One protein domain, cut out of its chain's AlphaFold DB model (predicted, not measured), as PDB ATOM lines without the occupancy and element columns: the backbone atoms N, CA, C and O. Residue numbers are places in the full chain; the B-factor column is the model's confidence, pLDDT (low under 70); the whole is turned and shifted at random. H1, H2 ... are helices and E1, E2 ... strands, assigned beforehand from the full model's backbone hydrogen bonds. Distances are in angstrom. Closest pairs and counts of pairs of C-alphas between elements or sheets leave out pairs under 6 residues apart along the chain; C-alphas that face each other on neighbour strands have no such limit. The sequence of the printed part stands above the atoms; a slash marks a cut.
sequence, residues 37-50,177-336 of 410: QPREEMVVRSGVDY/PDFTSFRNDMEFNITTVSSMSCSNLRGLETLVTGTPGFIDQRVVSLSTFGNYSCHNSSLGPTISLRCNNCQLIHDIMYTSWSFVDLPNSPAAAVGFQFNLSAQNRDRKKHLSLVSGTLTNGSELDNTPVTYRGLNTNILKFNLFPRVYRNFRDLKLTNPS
ATOM      1  N   GLN A  37     160.740 178.586 191.238       70.88
ATOM      2  CA  GLN A  37     161.266 177.253 191.486       70.88
ATOM      3  C   GLN A  37     161.693 177.174 192.954       70.88
ATOM      4  O   GLN A  37     162.460 178.043 193.394       70.88
ATOM      5  N   PRO A  38     161.202 176.183 193.720       65.25
ATOM      6  CA  PRO A  38     161.648 175.981 195.090       65.25
ATOM      7  C   PRO A  38     163.161 175.738 195.081       65.25
ATOM      8  O   PRO A  38     163.668 174.892 194.349       65.25
ATOM      9  N   ARG A  39     163.894 176.560 195.836       57.78
ATOM     10  CA  ARG A  39     165.365 176.528 195.884       57.78
ATOM     11  C   ARG A  39     165.914 175.572 196.939       57.78
ATOM     12  O   ARG A  39     167.084 175.221 196.849       57.78
ATOM     13  N   GLU A  40     165.107 175.205 197.933       57.22
ATOM     14  CA  GLU A  40     165.556 174.443 199.099       57.22
ATOM     15  C   GLU A  40     164.566 173.319 199.414       57.22
ATOM     16  O   GLU A  40     163.379 173.569 199.657       57.22
ATOM     17  N   GLU A  41     165.084 172.089 199.405       61.66
ATOM     18  CA  GLU A  41     164.429 170.918 199.987       61.66
ATOM     19  C   GLU A  41     164.255 171.114 201.499       61.66
ATOM     20  O   GLU A  41     164.938 171.928 202.127       61.66
ATOM     21  N   MET A  42     163.306 170.393 202.093       61.03
ATOM     22  CA  MET A  42     163.085 170.456 203.531       61.03
ATOM     23  C   MET A  42     164.301 169.894 204.278       61.03
ATOM     24  O   MET A  42     164.651 168.731 204.118       61.03
ATOM     25  N   VAL A  43     164.929 170.715 205.118       60.84
ATOM     26  CA  VAL A  43     166.109 170.352 205.904       60.84
ATOM     27  C   VAL A  43     165.754 170.356 207.383       60.84
ATOM     28  O   VAL A  43     165.417 171.393 207.957       60.84
ATOM     29  N   VAL A  44     165.902 169.196 208.022       62.94
ATOM     30  CA  VAL A  44     165.800 169.030 209.474       62.94
ATOM     31  C   VAL A  44     167.201 168.804 210.035       62.94
ATOM     32  O   VAL A  44     167.891 167.857 209.667       62.94
ATOM     33  N   ARG A  45     167.642 169.667 210.949       60.78
ATOM     34  CA  ARG A  45     168.887 169.511 211.708       60.78
ATOM     35  C   ARG A  45     168.572 169.451 213.193       60.78
ATOM     36  O   ARG A  45     167.941 170.345 213.754       60.78
ATOM     37  N   SER A  46     169.044 168.398 213.845       63.31
ATOM     38  CA  SER A  46     169.022 168.286 215.301       63.31
ATOM     39  C   SER A  46     170.217 169.043 215.877       63.31
ATOM     40  O   SER A  46     171.335 168.896 215.393       63.31
ATOM     41  N   GLY A  47     170.015 169.798 216.963       56.22
ATOM     42  CA  GLY A  47     171.116 170.452 217.686       56.22
ATOM     43  C   GLY A  47     172.092 169.490 218.350       56.22
ATOM     44  O   GLY A  47     173.131 169.901 218.868       56.22
ATOM     45  N   VAL A  48     171.754 168.207 218.343       56.31
ATOM     46  CA  VAL A  48     172.590 167.113 218.798       56.31
ATOM     47  C   VAL A  48     172.800 166.175 217.618       56.31
ATOM     48  O   VAL A  48     171.866 165.471 217.227       56.31
ATOM     49  N   ASP A  49     174.021 166.176 217.083       49.91
ATOM     50  CA  ASP A  49     174.493 165.143 216.167       49.91
ATOM     51  C   ASP A  49     174.655 163.850 216.966       49.91
ATOM     52  O   ASP A  49     175.667 163.610 217.634       49.91
ATOM     53  N   TYR A  50     173.642 162.994 216.910       48.84
ATOM     54  CA  TYR A  50     173.934 161.573 216.970       48.84
ATOM     55  C   TYR A  50     174.673 161.280 215.666       48.84
ATOM     56  O   TYR A  50     174.127 161.520 214.597       48.84
ATOM     57  N   PRO A 177     153.304 168.680 233.723       61.41
ATOM     58  CA  PRO A 177     154.382 169.365 234.447       61.41
ATOM     59  C   PRO A 177     155.775 169.155 233.832       61.41
ATOM     60  O   PRO A 177     156.626 170.036 233.948       61.41
ATOM     61  N   ASP A 178     156.018 168.041 233.135       59.47
ATOM     62  CA  ASP A 178     157.295 167.794 232.465       59.47
ATOM     63  C   ASP A 178     157.498 168.772 231.295       59.47
ATOM     64  O   ASP A 178     158.618 169.256 231.116       59.47
ATOM     65  N   PHE A 179     156.429 169.150 230.575       62.44
ATOM     66  CA  PHE A 179     156.452 170.149 229.490       62.44
ATOM     67  C   PHE A 179     156.861 171.547 229.966       62.44
ATOM     68  O   PHE A 179     157.702 172.191 229.337       62.44
ATOM     69  N   THR A 180     156.388 171.971 231.143       62.16
ATOM     70  CA  THR A 180     156.764 173.272 231.737       62.16
ATOM     71  C   THR A 180     158.266 173.396 232.028       62.16
ATOM     72  O   THR A 180     158.804 174.501 232.155       62.16
ATOM     73  N   SER A 181     158.968 172.260 232.110       66.88
ATOM     74  CA  SER A 181     160.409 172.202 232.340       66.88
ATOM     75  C   SER A 181     161.249 172.379 231.066       66.88
ATOM     76  O   SER A 181     162.472 172.515 231.170       66.88
ATOM     77  N   PHE A 182     160.625 172.380 229.882       68.19
ATOM     78  CA  PHE A 182     161.281 172.650 228.603       68.19
ATOM     79  C   PHE A 182     161.202 174.140 228.295       68.19
ATOM     80  O   PHE A 182     160.169 174.657 227.875       68.19
ATOM     81  N   ARG A 183     162.325 174.823 228.515       76.88
ATOM     82  CA  ARG A 183     162.506 176.242 228.225       76.88
ATOM     83  C   ARG A 183     163.526 176.394 227.112       76.88
ATOM     84  O   ARG A 183     164.707 176.116 227.320       76.88
ATOM     85  N   ASN A 184     163.064 176.809 225.939       76.75
ATOM     86  CA  ASN A 184     163.920 177.052 224.782       76.75
ATOM     87  C   ASN A 184     163.679 178.463 224.252       76.75
ATOM     88  O   ASN A 184     162.572 178.995 224.343       76.75
ATOM     89  N   ASP A 185     164.733 179.060 223.713       83.00
ATOM     90  CA  ASP A 185     164.619 180.245 222.878       83.00
ATOM     91  C   ASP A 185     164.198 179.759 221.486       83.00
ATOM     92  O   ASP A 185     164.830 178.866 220.914       83.00
ATOM     93  N   MET A 186     163.088 180.289 220.979       80.88
ATOM     94  CA  MET A 186     162.513 179.896 219.696       80.88
ATOM     95  C   MET A 186     162.478 181.102 218.771       80.88
ATOM     96  O   MET A 186     162.019 182.184 219.150       80.88
ATOM     97  N   GLU A 187     162.940 180.897 217.548       86.38
ATOM     98  CA  GLU A 187     162.852 181.893 216.493       86.38
ATOM     99  C   GLU A 187     162.286 181.248 215.244       86.38
ATOM    100  O   GLU A 187     162.772 180.215 214.779       86.38
ATOM    101  N   PHE A 188     161.247 181.874 214.717       82.31
ATOM    102  CA  PHE A 188     160.518 181.377 213.583       82.31
ATOM    103  C   PHE A 188     160.298 182.471 212.555       82.31
ATOM    104  O   PHE A 188     159.670 183.486 212.842       82.31
ATOM    105  N   ASN A 189     160.780 182.232 211.346       86.38
ATOM    106  CA  ASN A 189     160.743 183.183 210.253       86.38
ATOM    107  C   ASN A 189     160.008 182.546 209.069       86.38
ATOM    108  O   ASN A 189     160.463 181.531 208.547       86.38
ATOM    109  N   ILE A 190     158.892 183.141 208.636       83.06
ATOM    110  CA  ILE A 190     158.211 182.787 207.379       83.06
ATOM    111  C   ILE A 190     158.311 183.940 206.415       83.06
ATOM    112  O   ILE A 190     157.771 185.012 206.675       83.06
ATOM    113  N   THR A 191     158.860 183.667 205.245       84.38
ATOM    114  CA  THR A 191     158.817 184.549 204.088       84.38
ATOM    115  C   THR A 191     157.720 184.087 203.140       84.38
ATOM    116  O   THR A 191     157.760 182.972 202.619       84.38
ATOM    117  N   THR A 192     156.741 184.950 202.879       82.69
ATOM    118  CA  THR A 192     155.731 184.691 201.844       82.69
ATOM    119  C   THR A 192     156.279 185.144 200.499       82.69
ATOM    120  O   THR A 192     156.474 186.340 200.291       82.69
ATOM    121  N   VAL A 193     156.517 184.212 199.575       82.00
ATOM    122  CA  VAL A 193     157.076 184.542 198.260       82.00
ATOM    123  C   VAL A 193     155.994 185.198 197.412       82.00
ATOM    124  O   VAL A 193     155.062 184.538 196.943       82.00
ATOM    125  N   SER A 194     156.085 186.516 197.270       79.06
ATOM    126  CA  SER A 194     155.028 187.345 196.703       79.06
ATOM    127  C   SER A 194     155.501 188.767 196.396       79.06
ATOM    128  O   SER A 194     156.479 189.251 196.956       79.06
ATOM    129  N   SER A 195     154.741 189.487 195.571       77.06
ATOM    130  CA  SER A 195     154.912 190.935 195.365       77.06
ATOM    131  C   SER A 195     154.262 191.783 196.472       77.06
ATOM    132  O   SER A 195     154.023 192.976 196.283       77.06
ATOM    133  N   MET A 196     153.880 191.160 197.587       82.38
ATOM    134  CA  MET A 196     153.124 191.788 198.666       82.38
ATOM    135  C   MET A 196     154.038 192.501 199.660       82.38
ATOM    136  O   MET A 196     155.257 192.341 199.650       82.38
ATOM    137  N   SER A 197     153.431 193.262 200.570       86.75
ATOM    138  CA  SER A 197     154.142 193.888 201.681       86.75
ATOM    139  C   SER A 197     153.429 193.645 203.010       86.75
ATOM    140  O   SER A 197     152.285 193.194 203.058       86.75
ATOM    141  N   CYS A 198     154.095 193.971 204.115       88.25
ATOM    142  CA  CYS A 198     153.548 193.837 205.461       88.25
ATOM    143  C   CYS A 198     152.258 194.638 205.688       88.25
ATOM    144  O   CYS A 198     151.491 194.297 206.583       88.25
ATOM    145  N   SER A 199     151.954 195.657 204.873       88.38
ATOM    146  CA  SER A 199     150.673 196.368 204.974       88.38
ATOM    147  C   SER A 199     149.479 195.505 204.572       88.38
ATOM    148  O   SER A 199     148.359 195.799 204.992       88.38
ATOM    149  N   ASN A 200     149.697 194.453 203.778       85.50
ATOM    150  CA  ASN A 200     148.664 193.500 203.383       85.50
ATOM    151  C   ASN A 200     148.345 192.482 204.493       85.50
ATOM    152  O   ASN A 200     147.329 191.800 204.403       85.50
ATOM    153  N   LEU A 201     149.193 192.359 205.521       86.50
ATOM    154  CA  LEU A 201     149.031 191.382 206.597       86.50
ATOM    155  C   LEU A 201     147.894 191.778 207.552       86.50
ATOM    156  O   LEU A 201     147.809 192.929 207.993       86.50
ATOM    157  N   ARG A 202     147.038 190.821 207.913       85.88
ATOM    158  CA  ARG A 202     145.970 190.960 208.916       85.88
ATOM    159  C   ARG A 202     145.909 189.725 209.821       85.88
ATOM    160  O   ARG A 202     146.286 188.631 209.410       85.88
ATOM    161  N   GLY A 203     145.422 189.895 211.051       78.56
ATOM    162  CA  GLY A 203     145.030 188.782 211.928       78.56
ATOM    163  C   GLY A 203     146.142 188.062 212.707       78.56
ATOM    164  O   GLY A 203     145.822 187.122 213.421       78.56
ATOM    165  N   LEU A 204     147.408 188.500 212.648       79.38
ATOM    166  CA  LEU A 204     148.548 187.871 213.354       79.38
ATOM    167  C   LEU A 204     148.555 188.120 214.886       79.38
ATOM    168  O   LEU A 204     149.602 188.198 215.517       79.38
ATOM    169  N   GLU A 205     147.399 188.315 215.510       80.25
ATOM    170  CA  GLU A 205     147.312 188.743 216.915       80.25
ATOM    171  C   GLU A 205     146.951 187.602 217.867       80.25
ATOM    172  O   GLU A 205     147.159 187.714 219.078       80.25
ATOM    173  N   THR A 206     146.431 186.497 217.335       81.44
ATOM    174  CA  THR A 206     145.863 185.399 218.118       81.44
ATOM    175  C   THR A 206     146.670 184.121 217.953       81.44
ATOM    176  O   THR A 206     146.897 183.656 216.836       81.44
ATOM    177  N   LEU A 207     147.026 183.518 219.082       80.31
ATOM    178  CA  LEU A 207     147.566 182.174 219.187       80.31
ATOM    179  C   LEU A 207     146.498 181.278 219.805       80.31
ATOM    180  O   LEU A 207     145.950 181.595 220.862       80.31
ATOM    181  N   VAL A 208     146.225 180.144 219.177       76.00
ATOM    182  CA  VAL A 208     145.361 179.122 219.759       76.00
ATOM    183  C   VAL A 208     146.223 177.969 220.251       76.00
ATOM    184  O   VAL A 208     147.082 177.465 219.528       76.00
ATOM    185  N   THR A 209     145.999 177.572 221.498       72.56
ATOM    186  CA  THR A 209     146.656 176.433 222.144       72.56
ATOM    187  C   THR A 209     145.620 175.378 222.502       72.56
ATOM    188  O   THR A 209     144.534 175.740 222.955       72.56
ATOM    189  N   GLY A 210     145.977 174.104 222.367       65.19
ATOM    190  CA  GLY A 210     145.093 172.980 222.688       65.19
ATOM    191  C   GLY A 210     144.410 172.386 221.458       65.19
ATOM    192  O   GLY A 210     144.613 172.834 220.325       65.19
ATOM    193  N   THR A 211     143.625 171.339 221.685       66.88
ATOM    194  CA  THR A 211     142.976 170.593 220.602       66.88
ATOM    195  C   THR A 211     141.693 171.313 220.168       66.88
ATOM    196  O   THR A 211     140.857 171.627 221.017       66.88
ATOM    197  N   PRO A 212     141.499 171.609 218.870       66.88
ATOM    198  CA  PRO A 212     140.299 172.308 218.415       66.88
ATOM    199  C   PRO A 212     139.041 171.494 218.743       66.88
ATOM    200  O   PRO A 212     138.985 170.300 218.459       66.88
ATOM    201  N   GLY A 213     138.032 172.138 219.338       66.25
ATOM    202  CA  GLY A 213     136.767 171.489 219.714       66.25
ATOM    203  C   GLY A 213     136.760 170.804 221.086       66.25
ATOM    204  O   GLY A 213     135.735 170.245 221.471       66.25
ATOM    205  N   PHE A 214     137.858 170.875 221.845       68.25
ATOM    206  CA  PHE A 214     137.962 170.336 223.203       68.25
ATOM    207  C   PHE A 214     138.068 171.450 224.262       68.25
ATOM    208  O   PHE A 214     138.312 172.618 223.959       68.25
ATOM    209  N   ILE A 215     137.861 171.094 225.537       66.88
ATOM    210  CA  ILE A 215     137.803 172.033 226.680       66.88
ATOM    211  C   ILE A 215     139.170 172.695 226.966       66.88
ATOM    212  O   ILE A 215     139.242 173.760 227.580       66.88
ATOM    213  N   ASP A 216     140.265 172.078 226.525       68.94
ATOM    214  CA  ASP A 216     141.631 172.599 226.638       68.94
ATOM    215  C   ASP A 216     141.945 173.706 225.619       68.94
ATOM    216  O   ASP A 216     142.969 174.378 225.761       68.94
ATOM    217  N   GLN A 217     141.068 173.947 224.634       75.00
ATOM    218  CA  GLN A 217     141.248 175.014 223.656       75.00
ATOM    219  C   GLN A 217     141.248 176.386 224.340       75.00
ATOM    220  O   GLN A 217     140.269 176.825 224.948       75.00
ATOM    221  N   ARG A 218     142.354 177.112 224.187       76.31
ATOM    222  CA  ARG A 218     142.499 178.488 224.664       76.31
ATOM    223  C   ARG A 218     143.009 179.375 223.549       76.31
ATOM    224  O   ARG A 218     143.981 179.046 222.878       76.31
ATOM    225  N   VAL A 219     142.366 180.524 223.392       79.56
ATOM    226  CA  VAL A 219     142.829 181.590 222.506       79.56
ATOM    227  C   VAL A 219     143.519 182.633 223.373       79.56
ATOM    228  O   VAL A 219     142.910 183.203 224.276       79.56
ATOM    229  N   VAL A 220     144.802 182.853 223.121       80.56
ATOM    230  CA  VAL A 220     145.628 183.842 223.816       80.56
ATOM    231  C   VAL A 220     146.213 184.815 222.801       80.56
ATOM    232  O   VAL A 220     146.360 184.491 221.625       80.56
ATOM    233  N   SER A 221     146.553 186.030 223.228       81.50
ATOM    234  CA  SER A 221     147.260 186.942 222.326       81.50
ATOM    235  C   SER A 221     148.650 186.387 222.024       81.50
ATOM    236  O   SER A 221     149.360 185.980 222.949       81.50
ATOM    237  N   LEU A 222     149.060 186.430 220.755       81.38
ATOM    238  CA  LEU A 222     150.388 186.014 220.303       81.38
ATOM    239  C   LEU A 222     151.503 186.794 221.021       81.38
ATOM    240  O   LEU A 222     152.556 186.233 221.312       81.38
ATOM    241  N   SER A 223     151.226 188.044 221.408       80.56
ATOM    242  CA  SER A 223     152.121 188.878 222.226       80.56
ATOM    243  C   SER A 223     152.445 188.280 223.603       80.56
ATOM    244  O   SER A 223     153.512 188.534 224.154       80.56
ATOM    245  N   THR A 224     151.552 187.447 224.148       78.38
ATOM    246  CA  THR A 224     151.765 186.730 225.418       78.38
ATOM    247  C   THR A 224     152.788 185.610 225.260       78.38
ATOM    248  O   THR A 224     153.456 185.233 226.220       78.38
ATOM    249  N   PHE A 225     152.892 185.056 224.050       77.38
ATOM    250  CA  PHE A 225     153.823 183.985 223.733       77.38
ATOM    251  C   PHE A 225     155.190 184.537 223.328       77.38
ATOM    252  O   PHE A 225     156.210 184.027 223.778       77.38
ATOM    253  N   GLY A 226     155.237 185.597 222.519       81.81
ATOM    254  CA  GLY A 226     156.497 186.195 222.094       81.81
ATOM    255  C   GLY A 226     156.342 187.487 221.307       81.81
ATOM    256  O   GLY A 226     155.242 187.951 221.009       81.81
ATOM    257  N   ASN A 227     157.485 188.054 220.935       88.81
ATOM    258  CA  ASN A 227     157.539 189.224 220.075       88.81
ATOM    259  C   ASN A 227     157.364 188.776 218.629       88.81
ATOM    260  O   ASN A 227     158.139 187.959 218.132       88.81
ATOM    261  N   TYR A 228     156.384 189.347 217.943       88.19
ATOM    262  CA  TYR A 228     156.218 189.159 216.513       88.19
ATOM    263  C   TYR A 228     156.514 190.458 215.772       88.19
ATOM    264  O   TYR A 228     156.266 191.555 216.270       88.19
ATOM    265  N   SER A 229     157.063 190.343 214.571       90.69
ATOM    266  CA  SER A 229     157.295 191.478 213.687       90.69
ATOM    267  C   SER A 229     157.097 191.062 212.236       90.69
ATOM    268  O   SER A 229     157.290 189.901 211.879       90.69
ATOM    269  N   CYS A 230     156.707 192.019 211.398       90.62
ATOM    270  CA  CYS A 230     156.681 191.839 209.955       90.62
ATOM    271  C   CYS A 230     157.666 192.819 209.326       90.62
ATOM    272  O   CYS A 230     157.603 194.020 209.596       90.62
ATOM    273  N   HIS A 231     158.558 192.313 208.482       92.00
ATOM    274  CA  HIS A 231     159.462 193.130 207.683       92.00
ATOM    275  C   HIS A 231     159.389 192.724 206.210       92.00
ATOM    276  O   HIS A 231     159.149 191.566 205.874       92.00
ATOM    277  N   ASN A 232     159.582 193.687 205.313       90.94
ATOM    278  CA  ASN A 232     159.569 193.427 203.877       90.94
ATOM    279  C   ASN A 232     160.953 192.934 203.440       90.94
ATOM    280  O   ASN A 232     161.944 193.632 203.658       90.94
ATOM    281  N   SER A 233     161.019 191.759 202.816       85.56
ATOM    282  CA  SER A 233     162.228 191.235 202.177       85.56
ATOM    283  C   SER A 233     162.123 191.341 200.652       85.56
ATOM    284  O   SER A 233     161.088 191.726 200.109       85.56
ATOM    285  N   SER A 234     163.199 191.001 199.940       82.25
ATOM    286  CA  SER A 234     163.227 191.003 198.469       82.25
ATOM    287  C   SER A 234     162.306 189.959 197.832       82.25
ATOM    288  O   SER A 234     161.959 190.092 196.663       82.25
ATOM    289  N   LEU A 235     161.916 188.923 198.580       81.81
ATOM    290  CA  LEU A 235     161.008 187.872 198.114       81.81
ATOM    291  C   LEU A 235     159.551 188.129 198.515       81.81
ATOM    292  O   LEU A 235     158.669 187.481 197.958       81.81
ATOM    293  N   GLY A 236     159.304 189.029 199.472       85.38
ATOM    294  CA  GLY A 236     157.973 189.375 199.970       85.38
ATOM    295  C   GLY A 236     157.950 189.664 201.480       85.38
ATOM    296  O   GLY A 236     158.998 189.850 202.106       85.38
ATOM    297  N   PRO A 237     156.765 189.733 202.112       88.31
ATOM    298  CA  PRO A 237     156.654 190.004 203.538       88.31
ATOM    299  C   PRO A 237     157.143 188.803 204.350       88.31
ATOM    300  O   PRO A 237     156.777 187.653 204.088       88.31
ATOM    301  N   THR A 238     157.972 189.089 205.350       89.81
ATOM    302  CA  THR A 238     158.560 188.103 206.255       89.81
ATOM    303  C   THR A 238     158.034 188.322 207.666       89.81
ATOM    304  O   THR A 238     158.221 189.391 208.251       89.81
ATOM    305  N   ILE A 239     157.367 187.307 208.207       88.56
ATOM    306  CA  ILE A 239     156.849 187.273 209.571       88.56
ATOM    307  C   ILE A 239     157.901 186.601 210.446       88.56
ATOM    308  O   ILE A 239     158.258 185.451 210.204       88.56
ATOM    309  N   SER A 240     158.378 187.314 211.460       89.19
ATOM    310  CA  SER A 240     159.310 186.798 212.459       89.19
ATOM    311  C   SER A 240     158.608 186.704 213.807       89.19
ATOM    312  O   SER A 240     158.141 187.717 214.329       89.19
ATOM    313  N   LEU A 241     158.520 185.495 214.355       85.88
ATOM    314  CA  LEU A 241     158.045 185.198 215.700       85.88
ATOM    315  C   LEU A 241     159.253 184.807 216.544       85.88
ATOM    316  O   LEU A 241     159.893 183.785 216.302       85.88
ATOM    317  N   ARG A 242     159.561 185.620 217.549       89.44
ATOM    318  CA  ARG A 242     160.668 185.381 218.464       89.44
ATOM    319  C   ARG A 242     160.162 185.316 219.886       89.44
ATOM    320  O   ARG A 242     159.622 186.283 220.423       89.44
ATOM    321  N   CYS A 243     160.420 184.194 220.529       85.00
ATOM    322  CA  CYS A 243     160.127 184.008 221.930       85.00
ATOM    323  C   CYS A 243     161.411 183.605 222.664       85.00
ATOM    324  O   CYS A 243     162.128 182.684 222.277       85.00
ATOM    325  N   ASN A 244     161.721 184.348 223.725       85.94
ATOM    326  CA  ASN A 244     162.857 184.061 224.588       85.94
ATOM    327  C   ASN A 244     162.321 183.348 225.834       85.94
ATOM    328  O   ASN A 244     161.402 183.858 226.473       85.94
ATOM    329  N   ASN A 245     162.930 182.229 226.228       82.44
ATOM    330  CA  ASN A 245     162.532 181.434 227.395       82.44
ATOM    331  C   ASN A 245     161.079 180.918 227.326       82.44
ATOM    332  O   ASN A 245     160.342 180.976 228.316       82.44
ATOM    333  N   CYS A 246     160.675 180.419 226.158       78.88
ATOM    334  CA  CYS A 246     159.325 179.921 225.911       78.88
ATOM    335  C   CYS A 246     159.061 178.677 226.740       78.88
ATOM    336  O   CYS A 246     159.847 177.728 226.701       78.88
ATOM    337  N   GLN A 247     157.937 178.667 227.445       75.12
ATOM    338  CA  GLN A 247     157.429 177.463 228.084       75.12
ATOM    339  C   GLN A 247     156.416 176.817 227.151       75.12
ATOM    340  O   GLN A 247     155.443 177.451 226.743       75.12
ATOM    341  N   LEU A 248     156.644 175.551 226.827       67.94
ATOM    342  CA  LEU A 248     155.659 174.754 226.115       67.94
ATOM    343  C   LEU A 248     154.603 174.301 227.114       67.94
ATOM    344  O   LEU A 248     154.913 173.605 228.077       67.94
ATOM    345  N   ILE A 249     153.371 174.760 226.911       59.62
ATOM    346  CA  ILE A 249     152.233 174.428 227.776       59.62
ATOM    347  C   ILE A 249     151.381 173.324 227.134       59.62
ATOM    348  O   ILE A 249     150.785 172.528 227.850       59.62
ATOM    349  N   HIS A 250     151.356 173.254 225.799       63.34
ATOM    350  CA  HIS A 250     150.538 172.313 225.031       63.34
ATOM    351  C   HIS A 250     151.292 171.805 223.799       63.34
ATOM    352  O   HIS A 250     152.174 172.493 223.279       63.34
ATOM    353  N   ASP A 251     150.888 170.629 223.325       59.19
ATOM    354  CA  ASP A 251     151.511 169.916 222.201       59.19
ATOM    355  C   ASP A 251     151.169 170.536 220.845       59.19
ATOM    356  O   ASP A 251     151.940 170.439 219.888       59.19
ATOM    357  N   ILE A 252     150.011 171.200 220.778       65.00
ATOM    358  CA  ILE A 252     149.474 171.806 219.566       65.00
ATOM    359  C   ILE A 252     149.303 173.302 219.793       65.00
ATOM    360  O   ILE A 252     148.580 173.746 220.692       65.00
ATOM    361  N   MET A 253     149.961 174.077 218.935       70.06
ATOM    362  CA  MET A 253     149.802 175.521 218.860       70.06
ATOM    363  C   MET A 253     149.606 175.918 217.403       70.06
ATOM    364  O   MET A 253     150.327 175.444 216.523       70.06
ATOM    365  N   TYR A 254     148.648 176.799 217.135       73.25
ATOM    366  CA  TYR A 254     148.484 177.356 215.800       73.25
ATOM    367  C   TYR A 254     148.197 178.850 215.837       73.25
ATOM    368  O   TYR A 254     147.522 179.367 216.727       73.25
ATOM    369  N   THR A 255     148.736 179.546 214.846       72.94
ATOM    370  CA  THR A 255     148.510 180.971 214.618       72.94
ATOM    371  C   THR A 255     147.999 181.147 213.204       72.94
ATOM    372  O   THR A 255     148.487 180.510 212.270       72.94
ATOM    373  N   SER A 256     147.020 182.024 213.034       76.69
ATOM    374  CA  SER A 256     146.481 182.341 211.718       76.69
ATOM    375  C   SER A 256     146.803 183.771 211.320       76.69
ATOM    376  O   SER A 256     146.847 184.656 212.166       76.69
ATOM    377  N   TRP A 257     146.997 184.009 210.031       78.00
ATOM    378  CA  TRP A 257     147.059 185.342 209.443       78.00
ATOM    379  C   TRP A 257     146.425 185.314 208.063       78.00
ATOM    380  O   TRP A 257     146.357 184.276 207.415       78.00
ATOM    381  N   SER A 258     145.981 186.455 207.567       79.69
ATOM    382  CA  SER A 258     145.497 186.581 206.199       79.69
ATOM    383  C   SER A 258     146.195 187.728 205.497       79.69
ATOM    384  O   SER A 258     146.768 188.631 206.112       79.69
ATOM    385  N   PHE A 259     146.171 187.650 204.177       80.81
ATOM    386  CA  PHE A 259     146.698 188.668 203.298       80.81
ATOM    387  C   PHE A 259     145.530 189.285 202.537       80.81
ATOM    388  O   PHE A 259     144.778 188.579 201.874       80.81
ATOM    389  N   VAL A 260     145.356 190.599 202.669       82.75
ATOM    390  CA  VAL A 260     144.225 191.326 202.082       82.75
ATOM    391  C   VAL A 260     144.682 192.128 200.869       82.75
ATOM    392  O   VAL A 260     145.778 192.699 200.859       82.75
ATOM    393  N   ASP A 261     143.826 192.170 199.849       80.94
ATOM    394  CA  ASP A 261     144.001 193.016 198.672       80.94
ATOM    395  C   ASP A 261     144.012 194.496 199.083       80.94
ATOM    396  O   ASP A 261     143.081 194.991 199.723       80.94
ATOM    397  N   LEU A 262     145.066 195.220 198.704       81.06
ATOM    398  CA  LEU A 262     145.152 196.669 198.865       81.06
ATOM    399  C   LEU A 262     144.971 197.365 197.509       81.06
ATOM    400  O   LEU A 262     145.257 196.769 196.465       81.06
ATOM    401  N   PRO A 263     144.556 198.647 197.486       76.94
ATOM    402  CA  PRO A 263     144.514 199.421 196.252       76.94
ATOM    403  C   PRO A 263     145.894 199.416 195.579       76.94
ATOM    404  O   PRO A 263     146.877 199.846 196.177       76.94
ATOM    405  N   ASN A 264     145.965 198.924 194.339       70.62
ATOM    406  CA  ASN A 264     147.194 198.757 193.544       70.62
ATOM    407  C   ASN A 264     148.155 197.638 193.993       70.62
ATOM    408  O   ASN A 264     149.222 197.494 193.398       70.62
ATOM    409  N   SER A 265     147.804 196.833 194.998       72.38
ATOM    410  CA  SER A 265     148.630 195.718 195.473       72.38
ATOM    411  C   SER A 265     147.750 194.504 195.801       72.38
ATOM    412  O   SER A 265     147.313 194.348 196.947       72.38
ATOM    413  N   PRO A 266     147.443 193.663 194.794       75.62
ATOM    414  CA  PRO A 266     146.680 192.443 195.014       75.62
ATOM    415  C   PRO A 266     147.491 191.425 195.827       75.62
ATOM    416  O   PRO A 266     148.704 191.279 195.664       75.62
ATOM    417  N   ALA A 267     146.789 190.701 196.688       77.12
ATOM    418  CA  ALA A 267     147.294 189.634 197.518       77.12
ATOM    419  C   ALA A 267     147.456 188.347 196.704       77.12
ATOM    420  O   ALA A 267     146.478 187.661 196.398       77.12
ATOM    421  N   ALA A 268     148.694 188.013 196.347       76.19
ATOM    422  CA  ALA A 268     149.018 186.772 195.659       76.19
ATOM    423  C   ALA A 268     150.380 186.244 196.113       76.19
ATOM    424  O   ALA A 268     151.361 186.986 196.104       76.19
ATOM    425  N   ALA A 269     150.449 184.960 196.458       76.62
ATOM    426  CA  ALA A 269     151.681 184.272 196.827       76.62
ATOM    427  C   ALA A 269     151.866 183.009 195.985       76.62
ATOM    428  O   ALA A 269     150.898 182.391 195.556       76.62
ATOM    429  N   VAL A 270     153.108 182.602 195.748       74.31
ATOM    430  CA  VAL A 270     153.424 181.357 195.012       74.31
ATOM    431  C   VAL A 270     153.940 180.244 195.918       74.31
ATOM    432  O   VAL A 270     154.019 179.092 195.510       74.31
ATOM    433  N   GLY A 271     154.307 180.591 197.148       75.00
ATOM    434  CA  GLY A 271     154.899 179.672 198.101       75.00
ATOM    435  C   GLY A 271     155.333 180.382 199.374       75.00
ATOM    436  O   GLY A 271     155.316 181.614 199.466       75.00
ATOM    437  N   PHE A 272     155.746 179.584 200.346       77.62
ATOM    438  CA  PHE A 272     156.213 180.037 201.648       77.62
ATOM    439  C   PHE A 272     157.586 179.437 201.916       77.62
ATOM    440  O   PHE A 272     157.784 178.238 201.755       77.62
ATOM    441  N   GLN A 273     158.540 180.258 202.329       79.44
ATOM    442  CA  GLN A 273     159.810 179.778 202.863       79.44
ATOM    443  C   GLN A 273     159.749 179.922 204.369       79.44
ATOM    444  O   GLN A 273     159.347 180.976 204.857       79.44
ATOM    445  N   PHE A 274     160.127 178.889 205.101       80.25
ATOM    446  CA  PHE A 274     160.100 178.930 206.552       80.25
ATOM    447  C   PHE A 274     161.421 178.453 207.131       80.25
ATOM    448  O   PHE A 274     162.113 177.606 206.569       80.25
ATOM    449  N   ASN A 275     161.758 179.024 208.276       81.50
ATOM    450  CA  ASN A 275     162.922 178.676 209.059       81.50
ATOM    451  C   ASN A 275     162.528 178.740 210.535       81.50
ATOM    452  O   ASN A 275     162.180 179.801 211.051       81.50
ATOM    453  N   LEU A 276     162.555 177.588 211.190       79.12
ATOM    454  CA  LEU A 276     162.246 177.404 212.592       79.12
ATOM    455  C   LEU A 276     163.491 176.931 213.321       79.12
ATOM    456  O   LEU A 276     164.023 175.863 213.027       79.12
ATOM    457  N   SER A 277     163.914 177.690 214.318       78.75
ATOM    458  CA  SER A 277     165.035 177.331 215.168       78.75
ATOM    459  C   SER A 277     164.617 177.269 216.633       78.75
ATOM    460  O   SER A 277     163.819 178.076 217.115       78.75
ATOM    461  N   ALA A 278     165.157 176.281 217.337       79.44
ATOM    462  CA  ALA A 278     164.968 176.081 218.761       79.44
ATOM    463  C   ALA A 278     166.336 175.880 219.418       79.44
ATOM    464  O   ALA A 278     167.088 174.963 219.076       79.44
ATOM    465  N   GLN A 279     166.661 176.752 220.369       81.00
ATOM    466  CA  GLN A 279     167.936 176.752 221.075       81.00
ATOM    467  C   GLN A 279     167.720 176.621 222.577       81.00
ATOM    468  O   GLN A 279     166.890 177.311 223.170       81.00
ATOM    469  N   ASN A 280     168.530 175.785 223.225       76.94
ATOM    470  CA  ASN A 280     168.575 175.772 224.679       76.94
ATOM    471  C   ASN A 280     169.365 176.991 225.189       76.94
ATOM    472  O   ASN A 280     170.527 177.194 224.822       76.94
ATOM    473  N   ARG A 281     168.749 177.773 226.078       73.69
ATOM    474  CA  ARG A 281     169.329 179.005 226.629       73.69
ATOM    475  C   ARG A 281     170.612 178.769 227.432       73.69
ATOM    476  O   ARG A 281     171.572 179.528 227.291       73.69
ATOM    477  N   ASP A 282     170.635 177.717 228.248       73.12
ATOM    478  CA  ASP A 282     171.768 177.380 229.120       73.12
ATOM    479  C   ASP A 282     172.927 176.769 228.322       73.12
ATOM    480  O   ASP A 282     174.097 176.892 228.693       73.12
ATOM    481  N   ARG A 283     172.614 176.115 227.196       69.12
ATOM    482  CA  ARG A 283     173.593 175.474 226.312       69.12
ATOM    483  C   ARG A 283     173.392 175.880 224.854       69.12
ATOM    484  O   ARG A 283     173.015 175.062 224.018       69.12
ATOM    485  N   LYS A 284     173.802 177.109 224.529       69.25
ATOM    486  CA  LYS A 284     173.759 177.683 223.168       69.25
ATOM    487  C   LYS A 284     174.488 176.870 222.086       69.25
ATOM    488  O   LYS A 284     174.293 177.121 220.903       69.25
ATOM    489  N   LYS A 285     175.332 175.904 222.469       70.00
ATOM    490  CA  LYS A 285     176.058 175.032 221.534       70.00
ATOM    491  C   LYS A 285     175.124 174.154 220.689       70.00
ATOM    492  O   LYS A 285     175.511 173.766 219.595       70.00
ATOM    493  N   HIS A 286     173.929 173.839 221.189       70.19
ATOM    494  CA  HIS A 286     173.000 172.932 220.525       70.19
ATOM    495  C   HIS A 286     171.776 173.699 220.006       70.19
ATOM    496  O   HIS A 286     171.057 174.321 220.790       70.19
ATOM    497  N   LEU A 287     171.569 173.658 218.687       73.62
ATOM    498  CA  LEU A 287     170.497 174.349 217.963       73.62
ATOM    499  C   LEU A 287     169.757 173.356 217.066       73.62
ATOM    500  O   LEU A 287     170.354 172.824 216.134       73.62
ATOM    501  N   SER A 288     168.469 173.147 217.310       68.38
ATOM    502  CA  SER A 288     167.614 172.420 216.372       68.38
ATOM    503  C   SER A 288     167.055 173.399 215.342       68.38
ATOM    504  O   SER A 288     166.594 174.478 215.706       68.38
ATOM    505  N   LEU A 289     167.125 173.039 214.063       70.50
ATOM    506  CA  LEU A 289     166.740 173.872 212.928       70.50
ATOM    507  C   LEU A 289     165.871 173.050 211.977       70.50
ATOM    508  O   LEU A 289     166.266 171.964 211.569       70.50
ATOM    509  N   VAL A 290     164.724 173.587 211.589       68.56
ATOM    510  CA  VAL A 290     163.904 173.068 210.498       68.56
ATOM    511  C   VAL A 290     163.670 174.201 209.521       68.56
ATOM    512  O   VAL A 290     163.079 175.216 209.879       68.56
ATOM    513  N   SER A 291     164.123 174.034 208.290       71.06
ATOM    514  CA  SER A 291     163.895 175.002 207.224       71.06
ATOM    515  C   SER A 291     163.391 174.303 205.976       71.06
ATOM    516  O   SER A 291     163.698 173.137 205.744       71.06
ATOM    517  N   GLY A 292     162.625 175.005 205.159       68.25
ATOM    518  CA  GLY A 292     162.156 174.450 203.903       68.25
ATOM    519  C   GLY A 292     161.310 175.429 203.119       68.25
ATOM    520  O   GLY A 292     160.996 176.537 203.569       68.25
ATOM    521  N   THR A 293     160.928 174.992 201.925       67.00
ATOM    522  CA  THR A 293     160.011 175.728 201.065       67.00
ATOM    523  C   THR A 293     158.738 174.920 200.841       67.00
ATOM    524  O   THR A 293     158.784 173.729 200.558       67.00
ATOM    525  N   LEU A 294     157.590 175.570 201.021       68.38
ATOM    526  CA  LEU A 294     156.265 175.019 200.766       68.38
ATOM    527  C   LEU A 294     155.718 175.663 199.499       68.38
ATOM    528  O   LEU A 294     155.535 176.883 199.435       68.38
ATOM    529  N   THR A 295     155.443 174.840 198.499       65.12
ATOM    530  CA  THR A 295     154.795 175.249 197.253       65.12
ATOM    531  C   THR A 295     153.545 174.423 197.036       65.12
ATOM    532  O   THR A 295     153.556 173.218 197.270       65.12
ATOM    533  N   ASN A 296     152.481 175.054 196.544       52.62
ATOM    534  CA  ASN A 296     151.314 174.316 196.090       52.62
ATOM    535  C   ASN A 296     151.623 173.697 194.725       52.62
ATOM    536  O   ASN A 296     151.717 174.398 193.719       52.62
ATOM    537  N   GLY A 297     151.803 172.387 194.724       46.34
ATOM    538  CA  GLY A 297     151.899 171.555 193.540       46.34
ATOM    539  C   GLY A 297     151.738 170.115 193.991       46.34
ATOM    540  O   GLY A 297     152.345 169.704 194.978       46.34
ATOM    541  N   SER A 298     150.893 169.347 193.309       41.06
ATOM    542  CA  SER A 298     151.032 167.900 193.400       41.06
ATOM    543  C   SER A 298     152.359 167.558 192.716       41.06
ATOM    544  O   SER A 298     152.632 168.062 191.631       41.06
ATOM    545  N   GLU A 299     153.189 166.696 193.305       44.69
ATOM    546  CA  GLU A 299     154.387 166.171 192.615       44.69
ATOM    547  C   GLU A 299     154.060 165.549 191.242       44.69
ATOM    548  O   GLU A 299     154.947 165.363 190.413       44.69
ATOM    549  N   LEU A 300     152.788 165.206 190.999       44.31
ATOM    550  CA  LEU A 300     152.320 164.594 189.759       44.31
ATOM    551  C   LEU A 300     152.125 165.595 188.617       44.31
ATOM    552  O   LEU A 300     152.484 165.290 187.483       44.31
ATOM    553  N   ASP A 301     151.567 166.769 188.909       50.56
ATOM    554  CA  ASP A 301     151.296 167.799 187.917       50.56
ATOM    555  C   ASP A 301     152.107 169.027 188.317       50.56
ATOM    556  O   ASP A 301     151.653 169.840 189.122       50.56
ATOM    557  N   ASN A 302     153.295 169.188 187.719       56.56
ATOM    558  CA  ASN A 302     154.192 170.359 187.805       56.56
ATOM    559  C   ASN A 302     153.535 171.692 187.361       56.56
ATOM    560  O   ASN A 302     154.201 172.621 186.900       56.56
ATOM    561  N   THR A 303     152.210 171.787 187.429       59.94
ATOM    562  CA  THR A 303     151.432 172.984 187.193       59.94
ATOM    563  C   THR A 303     151.731 174.012 188.283       59.94
ATOM    564  O   THR A 303     151.530 173.746 189.468       59.94
ATOM    565  N   PRO A 304     152.220 175.195 187.900       62.53
ATOM    566  CA  PRO A 304     152.495 176.256 188.850       62.53
ATOM    567  C   PRO A 304     151.192 176.820 189.437       62.53
ATOM    568  O   PRO A 304     150.316 177.265 188.693       62.53
ATOM    569  N   VAL A 305     151.070 176.848 190.769       67.88
ATOM    570  CA  VAL A 305     149.886 177.372 191.476       67.88
ATOM    571  C   VAL A 305     150.216 178.681 192.206       67.88
ATOM    572  O   VAL A 305     151.340 178.919 192.642       67.88
ATOM    573  N   THR A 306     149.223 179.562 192.330       68.88
ATOM    574  CA  THR A 306     149.275 180.781 193.158       68.88
ATOM    575  C   THR A 306     148.201 180.738 194.234       68.88
ATOM    576  O   THR A 306     147.024 180.571 193.918       68.88
ATOM    577  N   TYR A 307     148.594 180.977 195.480       69.19
ATOM    578  CA  TYR A 307     147.702 181.289 196.586       69.19
ATOM    579  C   TYR A 307     147.129 182.690 196.400       69.19
ATOM    580  O   TYR A 307     147.864 183.675 196.313       69.19
ATOM    581  N   ARG A 308     145.803 182.776 196.340       66.12
ATOM    582  CA  ARG A 308     145.068 184.030 196.214       66.12
ATOM    583  C   ARG A 308     143.744 183.919 196.957       66.12
ATOM    584  O   ARG A 308     143.084 182.890 196.869       66.12
ATOM    585  N   GLY A 309     143.333 184.998 197.611       56.28
ATOM    586  CA  GLY A 309     142.000 185.128 198.196       56.28
ATOM    587  C   GLY A 309     142.023 185.579 199.651       56.28
ATOM    588  O   GLY A 309     143.077 185.677 200.269       56.28
ATOM    589  N   LEU A 310     140.828 185.812 200.196       55.44
ATOM    590  CA  LEU A 310     140.566 186.176 201.601       55.44
ATOM    591  C   LEU A 310     140.876 185.045 202.598       55.44
ATOM    592  O   LEU A 310     140.618 185.172 203.795       55.44
ATOM    593  N   ASN A 311     141.391 183.932 202.093       61.31
ATOM    594  CA  ASN A 311     141.617 182.709 202.827       61.31
ATOM    595  C   ASN A 311     142.665 182.941 203.921       61.31
ATOM    596  O   ASN A 311     143.729 183.523 203.695       61.31
ATOM    597  N   THR A 312     142.355 182.485 205.132       62.44
ATOM    598  CA  THR A 312     143.284 182.555 206.257       62.44
ATOM    599  C   THR A 312     144.385 181.521 206.079       62.44
ATOM    600  O   THR A 312     144.112 180.336 205.886       62.44
ATOM    601  N   ASN A 313     145.628 181.974 206.197       66.12
ATOM    602  CA  ASN A 313     146.791 181.132 206.403       66.12
ATOM    603  C   ASN A 313     146.805 180.675 207.865       66.12
ATOM    604  O   ASN A 313     146.685 181.512 208.750       66.12
ATOM    605  N   ILE A 314     146.890 179.371 208.132       61.97
ATOM    606  CA  ILE A 314     146.793 178.771 209.474       61.97
ATOM    607  C   ILE A 314     148.022 177.929 209.758       61.97
ATOM    608  O   ILE A 314     148.040 176.721 209.549       61.97
ATOM    609  N   LEU A 315     149.051 178.541 210.300       64.25
ATOM    610  CA  LEU A 315     150.244 177.807 210.643       64.25
ATOM    611  C   LEU A 315     150.067 177.020 211.930       64.25
ATOM    612  O   LEU A 315     149.911 177.595 213.008       64.25
ATOM    613  N   LYS A 316     150.155 175.701 211.803       65.19
ATOM    614  CA  LYS A 316     150.176 174.766 212.919       65.19
ATOM    615  C   LYS A 316     151.610 174.337 213.195       65.19
ATOM    616  O   LYS A 316     152.305 173.878 212.292       65.19
ATOM    617  N   PHE A 317     152.027 174.453 214.447       60.50
ATOM    618  CA  PHE A 317     153.299 173.928 214.918       60.50
ATOM    619  C   PHE A 317     153.042 172.766 215.860       60.50
ATOM    620  O   PHE A 317     152.360 172.920 216.874       60.50
ATOM    621  N   ASN A 318     153.650 171.632 215.541       62.16
ATOM    622  CA  ASN A 318     153.784 170.527 216.472       62.16
ATOM    623  C   ASN A 318     155.226 170.539 216.976       62.16
ATOM    624  O   ASN A 318     156.181 170.475 216.198       62.16
ATOM    625  N   LEU A 319     155.388 170.686 218.284       63.97
ATOM    626  CA  LEU A 319     156.694 170.809 218.916       63.97
ATOM    627  C   LEU A 319     156.922 169.581 219.785       63.97
ATOM    628  O   LEU A 319     156.185 169.346 220.736       63.97
ATOM    629  N   PHE A 320     157.965 168.810 219.478       64.25
ATOM    630  CA  PHE A 320     158.262 167.576 220.195       64.25
ATOM    631  C   PHE A 320     159.418 167.817 221.169       64.25
ATOM    632  O   PHE A 320     160.578 167.919 220.746       64.25
ATOM    633  N   PRO A 321     159.156 167.933 222.481       64.38
ATOM    634  CA  PRO A 321     160.228 168.042 223.457       64.38
ATOM    635  C   PRO A 321     161.019 166.733 223.524       64.38
ATOM    636  O   PRO A 321     160.460 165.644 223.639       64.38
ATOM    637  N   ARG A 322     162.349 166.832 223.484       66.56
ATOM    638  CA  ARG A 322     163.263 165.696 223.626       66.56
ATOM    639  C   ARG A 322     164.287 165.959 224.727       66.56
ATOM    640  O   ARG A 322     164.849 167.049 224.847       66.56
ATOM    641  N   VAL A 323     164.540 164.933 225.542       65.88
ATOM    642  CA  VAL A 323     165.587 164.953 226.576       65.88
ATOM    643  C   VAL A 323     166.754 164.085 226.133       65.88
ATOM    644  O   VAL A 323     166.636 162.872 225.984       65.88
ATOM    645  N   TYR A 324     167.907 164.715 225.987       64.56
ATOM    646  CA  TYR A 324     169.166 164.112 225.598       64.56
ATOM    647  C   TYR A 324     169.980 163.783 226.851       64.56
ATOM    648  O   TYR A 324     170.851 164.547 227.274       64.56
ATOM    649  N   ARG A 325     169.702 162.621 227.456       65.62
ATOM    650  CA  ARG A 325     170.379 162.164 228.688       65.62
ATOM    651  C   ARG A 325     171.899 162.065 228.525       65.62
ATOM    652  O   ARG A 325     172.646 162.524 229.384       65.62
ATOM    653  N   ASN A 326     172.357 161.578 227.369       64.31
ATOM    654  CA  ASN A 326     173.782 161.439 227.039       64.31
ATOM    655  C   ASN A 326     174.525 162.786 226.964       64.31
ATOM    656  O   ASN A 326     175.744 162.830 227.098       64.31
ATOM    657  N   PHE A 327     173.797 163.896 226.812       62.72
ATOM    658  CA  PHE A 327     174.342 165.252 226.751       62.72
ATOM    659  C   PHE A 327     174.066 166.024 228.048       62.72
ATOM    660  O   PHE A 327     173.671 167.188 228.019       62.72
ATOM    661  N   ARG A 328     174.297 165.374 229.200       69.44
ATOM    662  CA  ARG A 328     174.053 165.934 230.546       69.44
ATOM    663  C   ARG A 328     172.617 166.450 230.697       69.44
ATOM    664  O   ARG A 328     172.417 167.616 231.049       69.44
ATOM    665  N   ASP A 329     171.657 165.585 230.363       67.19
ATOM    666  CA  ASP A 329     170.212 165.849 230.428       67.19
ATOM    667  C   ASP A 329     169.776 167.122 229.686       67.19
ATOM    668  O   ASP A 329     168.909 167.873 230.136       67.19
ATOM    669  N   LEU A 330     170.389 167.376 228.527       61.62
ATOM    670  CA  LEU A 330     170.038 168.506 227.676       61.62
ATOM    671  C   LEU A 330     168.582 168.380 227.213       61.62
ATOM    672  O   LEU A 330     168.182 167.382 226.620       61.62
ATOM    673  N   LYS A 331     167.791 169.421 227.463       71.19
ATOM    674  CA  LYS A 331     166.395 169.511 227.036       71.19
ATOM    675  C   LYS A 331     166.320 170.385 225.795       71.19
ATOM    676  O   LYS A 331     166.676 171.557 225.865       71.19
ATOM    677  N   LEU A 332     165.870 169.827 224.682       61.84
ATOM    678  CA  LEU A 332     165.704 170.547 223.424       61.84
ATOM    679  C   LEU A 332     164.331 170.232 222.859       61.84
ATOM    680  O   LEU A 332     163.884 169.089 222.881       61.84
ATOM    681  N   THR A 333     163.669 171.253 222.344       65.75
ATOM    682  CA  THR A 333     162.466 171.054 221.549       65.75
ATOM    683  C   THR A 333     162.903 170.830 220.116       65.75
ATOM    684  O   THR A 333     163.538 171.703 219.530       65.75
ATOM    685  N   ASN A 334     162.564 169.674 219.557       62.28
ATOM    686  CA  ASN A 334     162.725 169.456 218.134       62.28
ATOM    687  C   ASN A 334     161.407 169.826 217.462       62.28
ATOM    688  O   ASN A 334     160.384 169.192 217.742       62.28
ATOM    689  N   PRO A 335     161.407 170.833 216.582       54.56
ATOM    690  CA  PRO A 335     160.348 170.910 215.603       54.56
ATOM    691  C   PRO A 335     160.512 169.674 214.723       54.56
ATOM    692  O   PRO A 335     161.589 169.468 214.167       54.56
ATOM    693  N   SER A 336     159.517 168.797 214.668       51.06
ATOM    694  CA  SER A 336     159.520 167.760 213.643       51.06
ATOM    695  C   SER A 336     158.526 168.147 212.565       51.06
ATOM    696  O   SER A 336     157.433 168.644 212.831       51.06
TER     697      SER A 336
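What this domain is: This is residues 37 to 50 and 177 to 336 of the 410 residues of an uncharacterized protein of Kalanchoe fedtschenkoi (UniProt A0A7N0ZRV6). Two antiparallel sheets lie face to face as a sandwich, a broad one of six strands, E1 E9 E8 E2 E6 E5, and a second of five strands, E4 E3 E7 E10 E11, that is curled like part of a barrel, with the strands of the one at 27 degrees to those of the other. Two very short helices, H1 and H2, lie at the margins, and residues 298 to 303 stick out as a loop. The 174 printed residues hold eleven named strands and two named helices, in the order E1 H1 E2 E3 E4 H2 E5 E6 E7 E8 E9 E10 E11; the class is mostly strand. The sheets run E1 E9 E8 E2 E6 E5 and E4 E3 E7 E10 E11. The whole is compact, with a radius of gyration of the C-alphas of 17.3 A, and elongated, spanning 55 by 35 by 30 A.

Where its parts are: E1, residues 43 to 45, begins at C-alpha 43 (166.109, 170.352, 205.904). After the cut come H1, residues 177 to 180, and E2, residues 183 to 194, 34.2 A long. E3 is residues 206 to 209, E4 218 to 221, H2 222 to 225 and E5 227 to 233. E6, residues 236 to 247, 30.5 A, bends by 70 degrees at residue 244. E7 is residues 252 to 259. E8, residues 268 to 280, 36.7 A, bends by 57 degrees at residue 271. E9 is residues 287 to 295, and E10, residues 313 to 324, is 34.0 A long. E11, residues 330 to 335, ends at C-alpha 335 (160.348, 170.910, 215.603).

How they stand to each other: In the six-stranded sheet, E1 is an edge strand beside E9, with N 43 and O 291 2.8 A apart. E9 and E8 form a hairpin, with N 276 and O 290 at 2.8 A. E8 pairs with E2, N 189 and O 275 at 2.8 A, and E2 with E6, N 188 and O 241 at 2.8 A. The hairpin of E5 and E6 has N 229 and O 240 at 2.8 A. In the other sheet, the hairpin of E3 and E4 has N 207 and O 220 at 2.8 A, and E3 pairs with E7, N 208 and O 254 at 2.9 A. E10 is staggered: residues 313 to 318 pair with E7, N 255 and O 315 at 2.9 A, and residues 319 to 324 with E11 in a hairpin, N 322 and O 332 at 2.8 A. Between the sheets, the closest C-alphas of E9 and E11, those of Ser 288 and Asn 334, are 6.0 A apart. H2 is on the six-stranded sheet at a height over the sheet of 5.8 A, over none of its strands, and only grazes the other; H1 is on neither. Both helices are too short for an O i to N i+4 pair.

The domain as a whole: The C-alphas farthest apart, those of Pro 263 and Asn 326, are 57.0 A apart. Residues 51 to 176 are not printed, and C-alphas 50 and 177 are 27.4 A apart across the cut. The links E2 to E3 and E9 to E10 are long. The mean pLDDT of the printed part is 72.0; 79 residues are under 70, among them 38 to 50 and 292 to 330.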